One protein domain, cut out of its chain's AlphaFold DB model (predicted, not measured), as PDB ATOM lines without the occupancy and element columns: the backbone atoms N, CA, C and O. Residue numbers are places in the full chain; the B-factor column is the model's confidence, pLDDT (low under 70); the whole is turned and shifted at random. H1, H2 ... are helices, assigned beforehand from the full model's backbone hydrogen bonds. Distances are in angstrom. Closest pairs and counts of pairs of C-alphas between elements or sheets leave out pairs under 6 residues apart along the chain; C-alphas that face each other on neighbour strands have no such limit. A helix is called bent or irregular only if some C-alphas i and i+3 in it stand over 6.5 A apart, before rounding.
ATOM      1  N   PRO A 123      -1.630   5.577 -11.514       92.81
ATOM      2  CA  PRO A 123      -0.839   6.143 -10.417       92.81
ATOM      3  C   PRO A 123      -1.585   6.058  -9.080       92.81
ATOM      4  O   PRO A 123      -0.988   5.762  -8.041       92.81
ATOM      5  N   ASP A 124      -2.906   6.236  -9.127       93.31
ATOM      6  CA  ASP A 124      -3.808   6.066  -7.997       93.31
ATOM      7  C   ASP A 124      -4.776   4.922  -8.279       93.31
ATOM      8  O   ASP A 124      -5.533   4.922  -9.249       93.31
ATOM      9  N   PHE A 125      -4.712   3.910  -7.423       96.06
ATOM     10  CA  PHE A 125      -5.470   2.686  -7.592       96.06
ATOM     11  C   PHE A 125      -6.911   2.854  -7.095       96.06
ATOM     12  O   PHE A 125      -7.137   3.144  -5.920       96.06
ATOM     13  N   ASN A 126      -7.888   2.613  -7.971       95.31
ATOM     14  CA  ASN A 126      -9.309   2.612  -7.632       95.31
ATOM     15  C   ASN A 126      -9.858   1.168  -7.556       95.31
ATOM     16  O   ASN A 126      -9.992   0.518  -8.596       95.31
ATOM     17  N   PRO A 127     -10.242   0.660  -6.366       94.44
ATOM     18  CA  PRO A 127     -10.746  -0.709  -6.196       94.44
ATOM     19  C   PRO A 127     -12.165  -0.935  -6.743       94.44
ATOM     20  O   PRO A 127     -12.652  -2.065  -6.732       94.44
ATOM     21  N   LEU A 128     -12.851   0.121  -7.190       94.94
ATOM     22  CA  LEU A 128     -14.198   0.038  -7.759       94.94
ATOM     23  C   LEU A 128     -14.196   0.055  -9.291       94.94
ATOM     24  O   LEU A 128     -15.211  -0.292  -9.897       94.94
ATOM     25  N   ASP A 129     -13.078   0.439  -9.910       94.88
ATOM     26  CA  ASP A 129     -12.927   0.463 -11.361       94.88
ATOM     27  C   ASP A 129     -12.301  -0.844 -11.871       94.88
ATOM     28  O   ASP A 129     -11.125  -1.143 -11.648       94.88
ATOM     29  N   ALA A 130     -13.095  -1.620 -12.609       92.25
ATOM     30  CA  ALA A 130     -12.658  -2.874 -13.211       92.25
ATOM     31  C   ALA A 130     -11.518  -2.684 -14.229       92.25
ATOM     32  O   ALA A 130     -10.693  -3.587 -14.380       92.25
ATOM     33  N   SER A 131     -11.445  -1.530 -14.904       89.88
ATOM     34  CA  SER A 131     -10.373  -1.222 -15.857       89.88
ATOM     35  C   SER A 131      -9.036  -1.046 -15.133       89.88
ATOM     36  O   SER A 131      -8.059  -1.719 -15.466       89.88
ATOM     37  N   CYS A 132      -9.022  -0.233 -14.072       93.38
ATOM     38  CA  CYS A 132      -7.888  -0.055 -13.165       93.38
ATOM     39  C   CYS A 132      -7.368  -1.395 -12.609       93.38
ATOM     40  O   CYS A 132      -6.181  -1.714 -12.730       93.38
ATOM     41  N   ILE A 133      -8.264  -2.228 -12.066       94.56
ATOM     42  CA  ILE A 133      -7.922  -3.561 -11.544       94.56
ATOM     43  C   ILE A 133      -7.313  -4.443 -12.640       94.56
ATOM     44  O   ILE A 133      -6.271  -5.072 -12.433       94.56
ATOM     45  N   ALA A 134      -7.954  -4.499 -13.812       90.44
ATOM     46  CA  ALA A 134      -7.489  -5.313 -14.925       90.44
ATOM     47  C   ALA A 134      -6.110  -4.863 -15.423       90.44
ATOM     48  O   ALA A 134      -5.284  -5.722 -15.733       90.44
ATOM     49  N   HIS A 135      -5.845  -3.555 -15.450       90.00
ATOM     50  CA  HIS A 135      -4.570  -2.992 -15.883       90.00
ATOM     51  C   HIS A 135      -3.424  -3.409 -14.951       90.00
ATOM     52  O   HIS A 135      -2.427  -3.964 -15.415       90.00
ATOM     53  N   VAL A 136      -3.593  -3.244 -13.632       94.12
ATOM     54  CA  VAL A 136      -2.594  -3.678 -12.638       94.12
ATOM     55  C   VAL A 136      -2.394  -5.193 -12.680       94.12
ATOM     56  O   VAL A 136      -1.261  -5.672 -12.644       94.12
ATOM     57  N   ARG A 137      -3.480  -5.968 -12.790       92.62
ATOM     58  CA  ARG A 137      -3.424  -7.435 -12.846       92.62
ATOM     59  C   ARG A 137      -2.686  -7.934 -14.087       92.62
ATOM     60  O   ARG A 137      -1.833  -8.814 -13.978       92.62
ATOM     61  N   GLU A 138      -3.037  -7.431 -15.264       87.25
ATOM     62  CA  GLU A 138      -2.455  -7.881 -16.530       87.25
ATOM     63  C   GLU A 138      -1.012  -7.395 -16.668       87.25
ATOM     64  O   GLU A 138      -0.107  -8.210 -16.844       87.25
ATOM     65  N   GLY A 139      -0.772  -6.095 -16.485       86.56
ATOM     66  CA  GLY A 139       0.570  -5.525 -16.537       86.56
ATOM     67  C   GLY A 139       1.494  -6.099 -15.460       86.56
ATOM     68  O   GLY A 139       2.653  -6.408 -15.721       86.56
ATOM     69  N   GLY A 140       0.970  -6.381 -14.267       90.44
ATOM     70  CA  GLY A 140       1.739  -7.043 -13.221       90.44
ATOM     71  C   GLY A 140       2.093  -8.495 -13.538       90.44
ATOM     72  O   GLY A 140       3.222  -8.920 -13.293       90.44
ATOM     73  N   ASN A 141       1.174  -9.270 -14.126       88.25
ATOM     74  CA  ASN A 141       1.492 -10.628 -14.585       88.25
ATOM     75  C   ASN A 141       2.549 -10.620 -15.693       88.25
ATOM     76  O   ASN A 141       3.360 -11.541 -15.777       88.25
ATOM     77  N   GLN A 142       2.547  -9.585 -16.523       83.81
ATOM     78  CA  GLN A 142       3.551  -9.372 -17.549       83.81
ATOM     79  C   GLN A 142       4.926  -9.060 -16.952       83.81
ATOM     80  O   GLN A 142       5.888  -9.750 -17.283       83.81
ATOM     81  N   VAL A 143       5.005  -8.117 -16.009       89.19
ATOM     82  CA  VAL A 143       6.225  -7.841 -15.232       89.19
ATOM     83  C   VAL A 143       6.751  -9.124 -14.579       89.19
ATOM     84  O   VAL A 143       7.928  -9.455 -14.717       89.19
ATOM     85  N   ALA A 144       5.866  -9.902 -13.947       89.38
ATOM     86  CA  ALA A 144       6.218 -11.134 -13.245       89.38
ATOM     87  C   ALA A 144       6.887 -12.199 -14.136       89.38
ATOM     88  O   ALA A 144       7.675 -12.995 -13.628       89.38
ATOM     89  N   ARG A 145       6.618 -12.220 -15.451       84.56
ATOM     90  CA  ARG A 145       7.227 -13.181 -16.397       84.56
ATOM     91  C   ARG A 145       8.720 -12.954 -16.619       84.56
ATOM     92  O   ARG A 145       9.413 -13.893 -16.997       84.56
ATOM     93  N   PHE A 146       9.206 -11.735 -16.396       84.19
ATOM     94  CA  PHE A 146      10.605 -11.367 -16.622       84.19
ATOM     95  C   PHE A 146      11.428 -11.303 -15.329       84.19
ATOM     96  O   PHE A 146      12.630 -11.030 -15.374       84.19
ATOM     97  N   LEU A 147      10.807 -11.589 -14.180       87.56
ATOM     98  CA  LEU A 147      11.500 -11.619 -12.898       87.56
ATOM     99  C   LEU A 147      12.403 -12.841 -12.775       87.56
ATOM    100  O   LEU A 147      12.127 -13.927 -13.283       87.56
ATOM    101  N   SER A 148      13.511 -12.652 -12.074       86.56
ATOM    102  CA  SER A 148      14.448 -13.711 -11.730       86.56
ATOM    103  C   SER A 148      15.245 -13.304 -10.495       86.56
ATOM    104  O   SER A 148      15.145 -12.174 -10.029       86.56
ATOM    105  N   LYS A 149      16.106 -14.189  -9.981       80.94
ATOM    106  CA  LYS A 149      16.977 -13.876  -8.831       80.94
ATOM    107  C   LYS A 149      17.745 -12.550  -8.960       80.94
ATOM    108  O   LYS A 149      18.007 -11.912  -7.949       80.94
ATOM    109  N   ASN A 150      18.065 -12.146 -10.189       81.94
ATOM    110  CA  ASN A 150      18.844 -10.948 -10.470       81.94
ATOM    111  C   ASN A 150      17.997  -9.818 -11.095       81.94
ATOM    112  O   ASN A 150      18.411  -8.667 -11.035       81.94
ATOM    113  N   ALA A 151      16.827 -10.120 -11.674       87.19
ATOM    114  CA  ALA A 151      15.926  -9.126 -12.266       87.19
ATOM    115  C   ALA A 151      14.683  -8.964 -11.386       87.19
ATOM    116  O   ALA A 151      13.919  -9.913 -11.204       87.19
ATOM    117  N   SER A 152      14.481  -7.774 -10.832       91.50
ATOM    118  CA  SER A 152      13.482  -7.518  -9.790       91.50
ATOM    119  C   SER A 152      12.562  -6.361 -10.151       91.50
ATOM    120  O   SER A 152      12.982  -5.410 -10.805       91.50
ATOM    121  N   ALA A 153      11.318  -6.408  -9.680       87.06
ATOM    122  CA  ALA A 153      10.355  -5.320  -9.844       87.06
ATOM    123  C   ALA A 153      10.134  -4.596  -8.515       87.06
ATOM    124  O   ALA A 153       9.008  -4.487  -8.034       87.06
ATOM    125  N   GLY A 154      11.220  -4.124  -7.897       92.50
ATOM    126  CA  GLY A 154      11.148  -3.488  -6.581       92.50
ATOM    127  C   GLY A 154      10.252  -2.249  -6.564       92.50
ATOM    128  O   GLY A 154       9.417  -2.120  -5.676       92.50
ATOM    129  N   SER A 155      10.336  -1.380  -7.576       92.31
ATOM    130  CA  SER A 155       9.433  -0.224  -7.720       92.31
ATOM    131  C   SER A 155       7.965  -0.644  -7.850       92.31
ATOM    132  O   SER A 155       7.107  -0.070  -7.180       92.31
ATOM    133  N   PHE A 156       7.678  -1.687  -8.635       95.19
ATOM    134  CA  PHE A 156       6.316  -2.201  -8.775       95.19
ATOM    135  C   PHE A 156       5.797  -2.802  -7.470       95.19
ATOM    136  O   PHE A 156       4.668  -2.534  -7.078       95.19
ATOM    137  N   LEU A 157       6.628  -3.571  -6.761       95.69
ATOM    138  CA  LEU A 157       6.275  -4.126  -5.459       95.69
ATOM    139  C   LEU A 157       5.934  -3.010  -4.464       95.69
ATOM    140  O   LEU A 157       4.906  -3.100  -3.798       95.69
ATOM    141  N   LYS A 158       6.733  -1.935  -4.402       94.62
ATOM    142  CA  LYS A 158       6.431  -0.768  -3.554       94.62
ATOM    143  C   LYS A 158       5.075  -0.158  -3.892       94.62
ATOM    144  O   LYS A 158       4.272   0.080  -2.992       94.62
ATOM    145  N   TYR A 159       4.808   0.064  -5.177       95.81
ATOM    146  CA  TYR A 159       3.522   0.574  -5.642       95.81
ATOM    147  C   TYR A 159       2.368  -0.351  -5.221       95.81
ATOM    148  O   TYR A 159       1.411   0.100  -4.592       95.81
ATOM    149  N   VAL A 160       2.480  -1.657  -5.474       96.56
ATOM    150  CA  VAL A 160       1.432  -2.627  -5.133       96.56
ATOM    151  C   VAL A 160       1.184  -2.664  -3.622       96.56
ATOM    152  O   VAL A 160       0.032  -2.600  -3.199       96.56
ATOM    153  N   LEU A 161       2.233  -2.706  -2.796       95.81
ATOM    154  CA  LEU A 161       2.104  -2.751  -1.334       95.81
ATOM    155  C   LEU A 161       1.480  -1.478  -0.744       95.81
ATOM    156  O   LEU A 161       0.731  -1.562   0.224       95.81
ATOM    157  N   THR A 162       1.764  -0.310  -1.321       95.12
ATOM    158  CA  THR A 162       1.330   0.984  -0.760       95.12
ATOM    159  C   THR A 162       0.018   1.506  -1.336       95.12
ATOM    160  O   THR A 162      -0.709   2.208  -0.639       95.12
ATOM    161  N   LYS A 163      -0.302   1.188  -2.594       95.75
ATOM    162  CA  LYS A 163      -1.480   1.719  -3.301       95.75
ATOM    163  C   LYS A 163      -2.558   0.666  -3.543       95.75
ATOM    164  O   LYS A 163      -3.742   0.987  -3.490       95.75
ATOM    165  N   VAL A 164      -2.173  -0.588  -3.788       96.25
ATOM    166  CA  VAL A 164      -3.114  -1.647  -4.194       96.25
ATOM    167  C   VAL A 164      -3.563  -2.484  -2.998       96.25
ATOM    168  O   VAL A 164      -4.761  -2.606  -2.763       96.25
ATOM    169  N   VAL A 165      -2.620  -3.025  -2.217       95.62
ATOM    170  CA  VAL A 165      -2.902  -3.901  -1.062       95.62
ATOM    171  C   VAL A 165      -3.892  -3.303  -0.056       95.62
ATOM    172  O   VAL A 165      -4.825  -4.024   0.299       95.62
ATOM    173  N   PRO A 166      -3.790  -2.017   0.347       95.12
ATOM    174  CA  PRO A 166      -4.745  -1.419   1.287       95.12
ATOM    175  C   PRO A 166      -6.202  -1.447   0.806       95.12
ATOM    176  O   PRO A 166      -7.119  -1.328   1.607       95.12
ATOM    177  N   ASN A 167      -6.418  -1.593  -0.504       95.25
ATOM    178  CA  ASN A 167      -7.718  -1.471  -1.150       95.25
ATOM    179  C   ASN A 167      -8.278  -2.821  -1.643       95.25
ATOM    180  O   ASN A 167      -9.335  -2.845  -2.274       95.25
ATOM    181  N   ILE A 168      -7.601  -3.952  -1.385       92.62
ATOM    182  CA  ILE A 168      -8.036  -5.270  -1.888       92.62
ATOM    183  C   ILE A 168      -9.398  -5.673  -1.320       92.62
ATOM    184  O   ILE A 168     -10.257  -6.130  -2.073       92.62
ATOM    185  N   SER A 169      -9.626  -5.473  -0.022       89.75
ATOM    186  CA  SER A 169     -10.892  -5.823   0.639       89.75
ATOM    187  C   SER A 169     -12.098  -5.048   0.084       89.75
ATOM    188  O   SER A 169     -13.224  -5.535   0.156       89.75
ATOM    189  N   LEU A 170     -11.867  -3.882  -0.533       92.31
ATOM    190  CA  LEU A 170     -12.900  -3.030  -1.132       92.31
ATOM    191  C   LEU A 170     -13.326  -3.477  -2.542       92.31
ATOM    192  O   LEU A 170     -14.327  -2.989  -3.069       92.31
ATOM    193  N   MET A 171     -12.585  -4.391  -3.178       92.00
ATOM    194  CA  MET A 171     -12.921  -4.877  -4.518       92.00
ATOM    195  C   MET A 171     -14.191  -5.731  -4.483       92.00
ATOM    196  O   MET A 171     -14.291  -6.672  -3.700       92.00
ATOM    197  N   LYS A 172     -15.134  -5.475  -5.395       89.06
ATOM    198  CA  LYS A 172     -16.418  -6.202  -5.448       89.06
ATOM    199  C   LYS A 172     -16.285  -7.665  -5.884       89.06
ATOM    200  O   LYS A 172     -17.097  -8.498  -5.493       89.06
ATOM    201  N   ASN A 173     -15.304  -7.969  -6.732       87.69
ATOM    202  CA  ASN A 173     -15.147  -9.291  -7.328       87.69
ATOM    203  C   ASN A 173     -14.098 -10.123  -6.564       87.69
ATOM    204  O   ASN A 173     -12.913  -9.775  -6.596       87.69
ATOM    205  N   PRO A 174     -14.476 -11.257  -5.944       84.31
ATOM    206  CA  PRO A 174     -13.534 -12.099  -5.203       84.31
ATOM    207  C   PRO A 174     -12.439 -12.708  -6.092       84.31
ATOM    208  O   PRO A 174     -11.333 -12.970  -5.621       84.31
ATOM    209  N   LEU A 175     -12.697 -12.909  -7.392       85.44
ATOM    210  CA  LEU A 175     -11.673 -13.392  -8.324       85.44
ATOM    211  C   LEU A 175     -10.579 -12.351  -8.568       85.44
ATOM    212  O   LEU A 175      -9.414 -12.709  -8.729       85.44
ATOM    213  N   ASP A 176     -10.930 -11.068  -8.570       89.06
ATOM    214  CA  ASP A 176      -9.953  -9.997  -8.745       89.06
ATOM    215  C   ASP A 176      -9.075  -9.843  -7.507       89.06
ATOM    216  O   ASP A 176      -7.849  -9.815  -7.641       89.06
ATOM    217  N   GLN A 177      -9.672  -9.894  -6.312       90.31
ATOM    218  CA  GLN A 177      -8.926  -9.960  -5.051       90.31
ATOM    219  C   GLN A 177      -7.911 -11.108  -5.074       90.31
ATOM    220  O   GLN A 177      -6.722 -10.922  -4.803       90.31
ATOM    221  N   ARG A 178      -8.373 -12.298  -5.477       87.56
ATOM    222  CA  ARG A 178      -7.557 -13.507  -5.588       87.56
ATOM    223  C   ARG A 178      -6.374 -13.319  -6.540       87.56
ATOM    224  O   ARG A 178      -5.243 -13.662  -6.202       87.56
ATOM    225  N   ASN A 179      -6.628 -12.786  -7.731       88.81
ATOM    226  CA  ASN A 179      -5.602 -12.609  -8.756       88.81
ATOM    227  C   ASN A 179      -4.557 -11.558  -8.363       88.81
ATOM    228  O   ASN A 179      -3.371 -11.752  -8.630       88.81
ATOM    229  N   ILE A 180      -4.974 -10.477  -7.700       94.69
ATOM    230  CA  ILE A 180      -4.059  -9.453  -7.185       94.69
ATOM    231  C   ILE A 180      -3.200 -10.017  -6.049       94.69
ATOM    232  O   ILE A 180      -1.984  -9.846  -6.069       94.69
ATOM    233  N   LEU A 181      -3.779 -10.765  -5.108       91.88
ATOM    234  CA  LEU A 181      -3.009 -11.431  -4.050       91.88
ATOM    235  C   LEU A 181      -2.001 -12.439  -4.609       91.88
ATOM    236  O   LEU A 181      -0.863 -12.518  -4.143       91.88
ATOM    237  N   HIS A 182      -2.388 -13.176  -5.648       88.69
ATOM    238  CA  HIS A 182      -1.476 -14.075  -6.344       88.69
ATOM    239  C   HIS A 182      -0.307 -13.325  -6.996       88.69
ATOM    240  O   HIS A 182       0.835 -13.784  -6.941       88.69
ATOM    241  N   LEU A 183      -0.584 -12.166  -7.600       93.88
ATOM    242  CA  LEU A 183       0.437 -11.286  -8.153       93.88
ATOM    243  C   LEU A 183       1.391 -10.789  -7.059       93.88
ATOM    244  O   LEU A 183       2.599 -10.918  -7.233       93.88
ATOM    245  N   VAL A 184       0.878 -10.311  -5.918       94.12
ATOM    246  CA  VAL A 184       1.699  -9.901  -4.761       94.12
ATOM    247  C   VAL A 184       2.671 -11.017  -4.378       94.12
ATOM    248  O   VAL A 184       3.878 -10.791  -4.332       94.12
ATOM    249  N   ALA A 185       2.176 -12.248  -4.214       88.69
ATOM    250  CA  ALA A 185       3.011 -13.395  -3.863       88.69
ATOM    251  C   ALA A 185       4.130 -13.673  -4.891       88.69
ATOM    252  O   ALA A 185       5.238 -14.043  -4.502       88.69
ATOM    253  N   LYS A 186       3.879 -13.468  -6.194       89.12
ATOM    254  CA  LYS A 186       4.917 -13.579  -7.239       89.12
ATOM    255  C   LYS A 186       5.975 -12.484  -7.122       89.12
ATOM    256  O   LYS A 186       7.157 -12.775  -7.270       89.12
ATOM    257  N   LEU A 187       5.567 -11.242  -6.861       91.88
ATOM    258  CA  LEU A 187       6.485 -10.106  -6.752       91.88
ATOM    259  C   LEU A 187       7.398 -10.227  -5.521       91.88
ATOM    260  O   LEU A 187       8.582  -9.908  -5.603       91.88
ATOM    261  N   CYS A 188       6.884 -10.760  -4.407       90.19
ATOM    262  CA  CYS A 188       7.641 -10.950  -3.164       90.19
ATOM    263  C   CYS A 188       8.850 -11.892  -3.290       90.19
ATOM    264  O   CYS A 188       9.752 -11.824  -2.461       90.19
ATOM    265  N   LEU A 189       8.896 -12.757  -4.310       87.88
ATOM    266  CA  LEU A 189      10.062 -13.606  -4.598       87.88
ATOM    267  C   LEU A 189      11.280 -12.802  -5.070       87.88
ATOM    268  O   LEU A 189      12.418 -13.246  -4.921       87.88
ATOM    269  N   HIS A 190      11.040 -11.629  -5.657       90.38
ATOM    270  CA  HIS A 190      12.060 -10.787  -6.271       90.38
ATOM    271  C   HIS A 190      11.863  -9.321  -5.848       90.38
ATOM    272  O   HIS A 190      11.594  -8.470  -6.699       90.38
ATOM    273  N   PRO A 191      12.006  -9.005  -4.543       88.12
ATOM    274  CA  PRO A 191      11.663  -7.690  -3.995       88.12
ATOM    275  C   PRO A 191      12.613  -6.573  -4.447       88.12
ATOM    276  O   PRO A 191      12.249  -5.403  -4.417       88.12
ATOM    277  N   GLY A 192      13.815  -6.932  -4.906       89.25
ATOM    278  CA  GLY A 192      14.807  -5.991  -5.419       89.25
ATOM    279  C   GLY A 192      15.504  -5.164  -4.343       89.25
ATOM    280  O   GLY A 192      15.054  -5.079  -3.202       89.25
ATOM    281  N   GLU A 193      16.622  -4.545  -4.715       86.31
ATOM    282  CA  GLU A 193      17.427  -3.745  -3.783       86.31
ATOM    283  C   GLU A 193      16.673  -2.523  -3.271       86.31
ATOM    284  O   GLU A 193      16.784  -2.190  -2.099       86.31
ATOM    285  N   SER A 194      15.831  -1.906  -4.108       84.62
ATOM    286  CA  SER A 194      15.054  -0.739  -3.694       84.62
ATOM    287  C   SER A 194      14.114  -1.045  -2.530       84.62
ATOM    288  O   SER A 194      13.906  -0.167  -1.700       84.62
ATOM    289  N   PHE A 195      13.544  -2.253  -2.445       89.44
ATOM    290  CA  PHE A 195      12.758  -2.677  -1.288       89.44
ATOM    291  C   PHE A 195      13.677  -2.949  -0.095       89.44
ATOM    292  O   PHE A 195      13.508  -2.311   0.939       89.44
ATOM    293  N   LYS A 196      14.689  -3.809  -0.265       89.06
ATOM    294  CA  LYS A 196      15.579  -4.259   0.821       89.06
ATOM    295  C   LYS A 196      16.275  -3.118   1.564       89.06
ATOM    296  O   LYS A 196      16.403  -3.185   2.778       89.06
ATOM    297  N   SER A 197      16.706  -2.078   0.852       86.19
ATOM    298  CA  SER A 197      17.404  -0.923   1.433       86.19
ATOM    299  C   SER A 197      16.469   0.182   1.939       86.19
ATOM    300  O   SER A 197      16.931   1.270   2.282       86.19
ATOM    301  N   SER A 198      15.154  -0.061   1.979       85.94
ATOM    302  CA  SER A 198      14.181   0.938   2.436       85.94
ATOM    303  C   SER A 198      14.349   1.257   3.920       85.94
ATOM    304  O   SER A 198      14.684   0.390   4.726       85.94
TER     305      SER A 198
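This is residues 123 to 198 of the 347 residues of an uncharacterized protein of Mesocestoides corti (UniProt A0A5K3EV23). Three helices, H1, H2 and H3, form an up-and-down bundle, each running against the one before it, and the short H4 packs at one end on residues 154 to 158 of H2. Printed are 76 residues with four named helices, H1 to H4 in chain order, and no named strand: all helix. The whole is compact, with a radius of gyration of the C-alphas of 12.1 A, and spans 35 by 24 by 18 A.

H1, residues 130 to 145, touches H3, residues 174 to 187, the same way at a shallow tilt of 30 degrees; their closest C-alphas, of Arg 137 and Ile 180, are 6.0 A apart. H2, residues 154 to 170, is near H1. H2 and H3 touch as a hairpin, opposite ways at 22 degrees, a shallow tilt; their closest C-alphas, of Ile 168 and Gln 177, are 5.7 A apart. H4, residues 192 to 196, touches H2 with residues 154 to 158 of H2 alone; their closest C-alphas, of Gly 154 and Gly 192, are 4.6 A apart. Every O i to N i+4 pair is within hydrogen-bond range in H1, H3 and H4, and 8 of 13 in H2.

H1 begins at C-alpha 130 (-12.658, -2.874, -13.211). From first to last C-alpha H1 is 22.6 A, H2 24.7 A and H3 20.2 A. H2 is irregular, with C-alphas 166 and 169 7.6 A apart, and has a kink of 39 degrees near residue 164. H4 ends at C-alpha 196 (15.579, -4.259, 0.821).

The C-alphas farthest apart, of Asn 150 and Lys 172, are 35.9 A apart. The printed part has no cut and no long link, and no printed residue is under 70 in pLDDT.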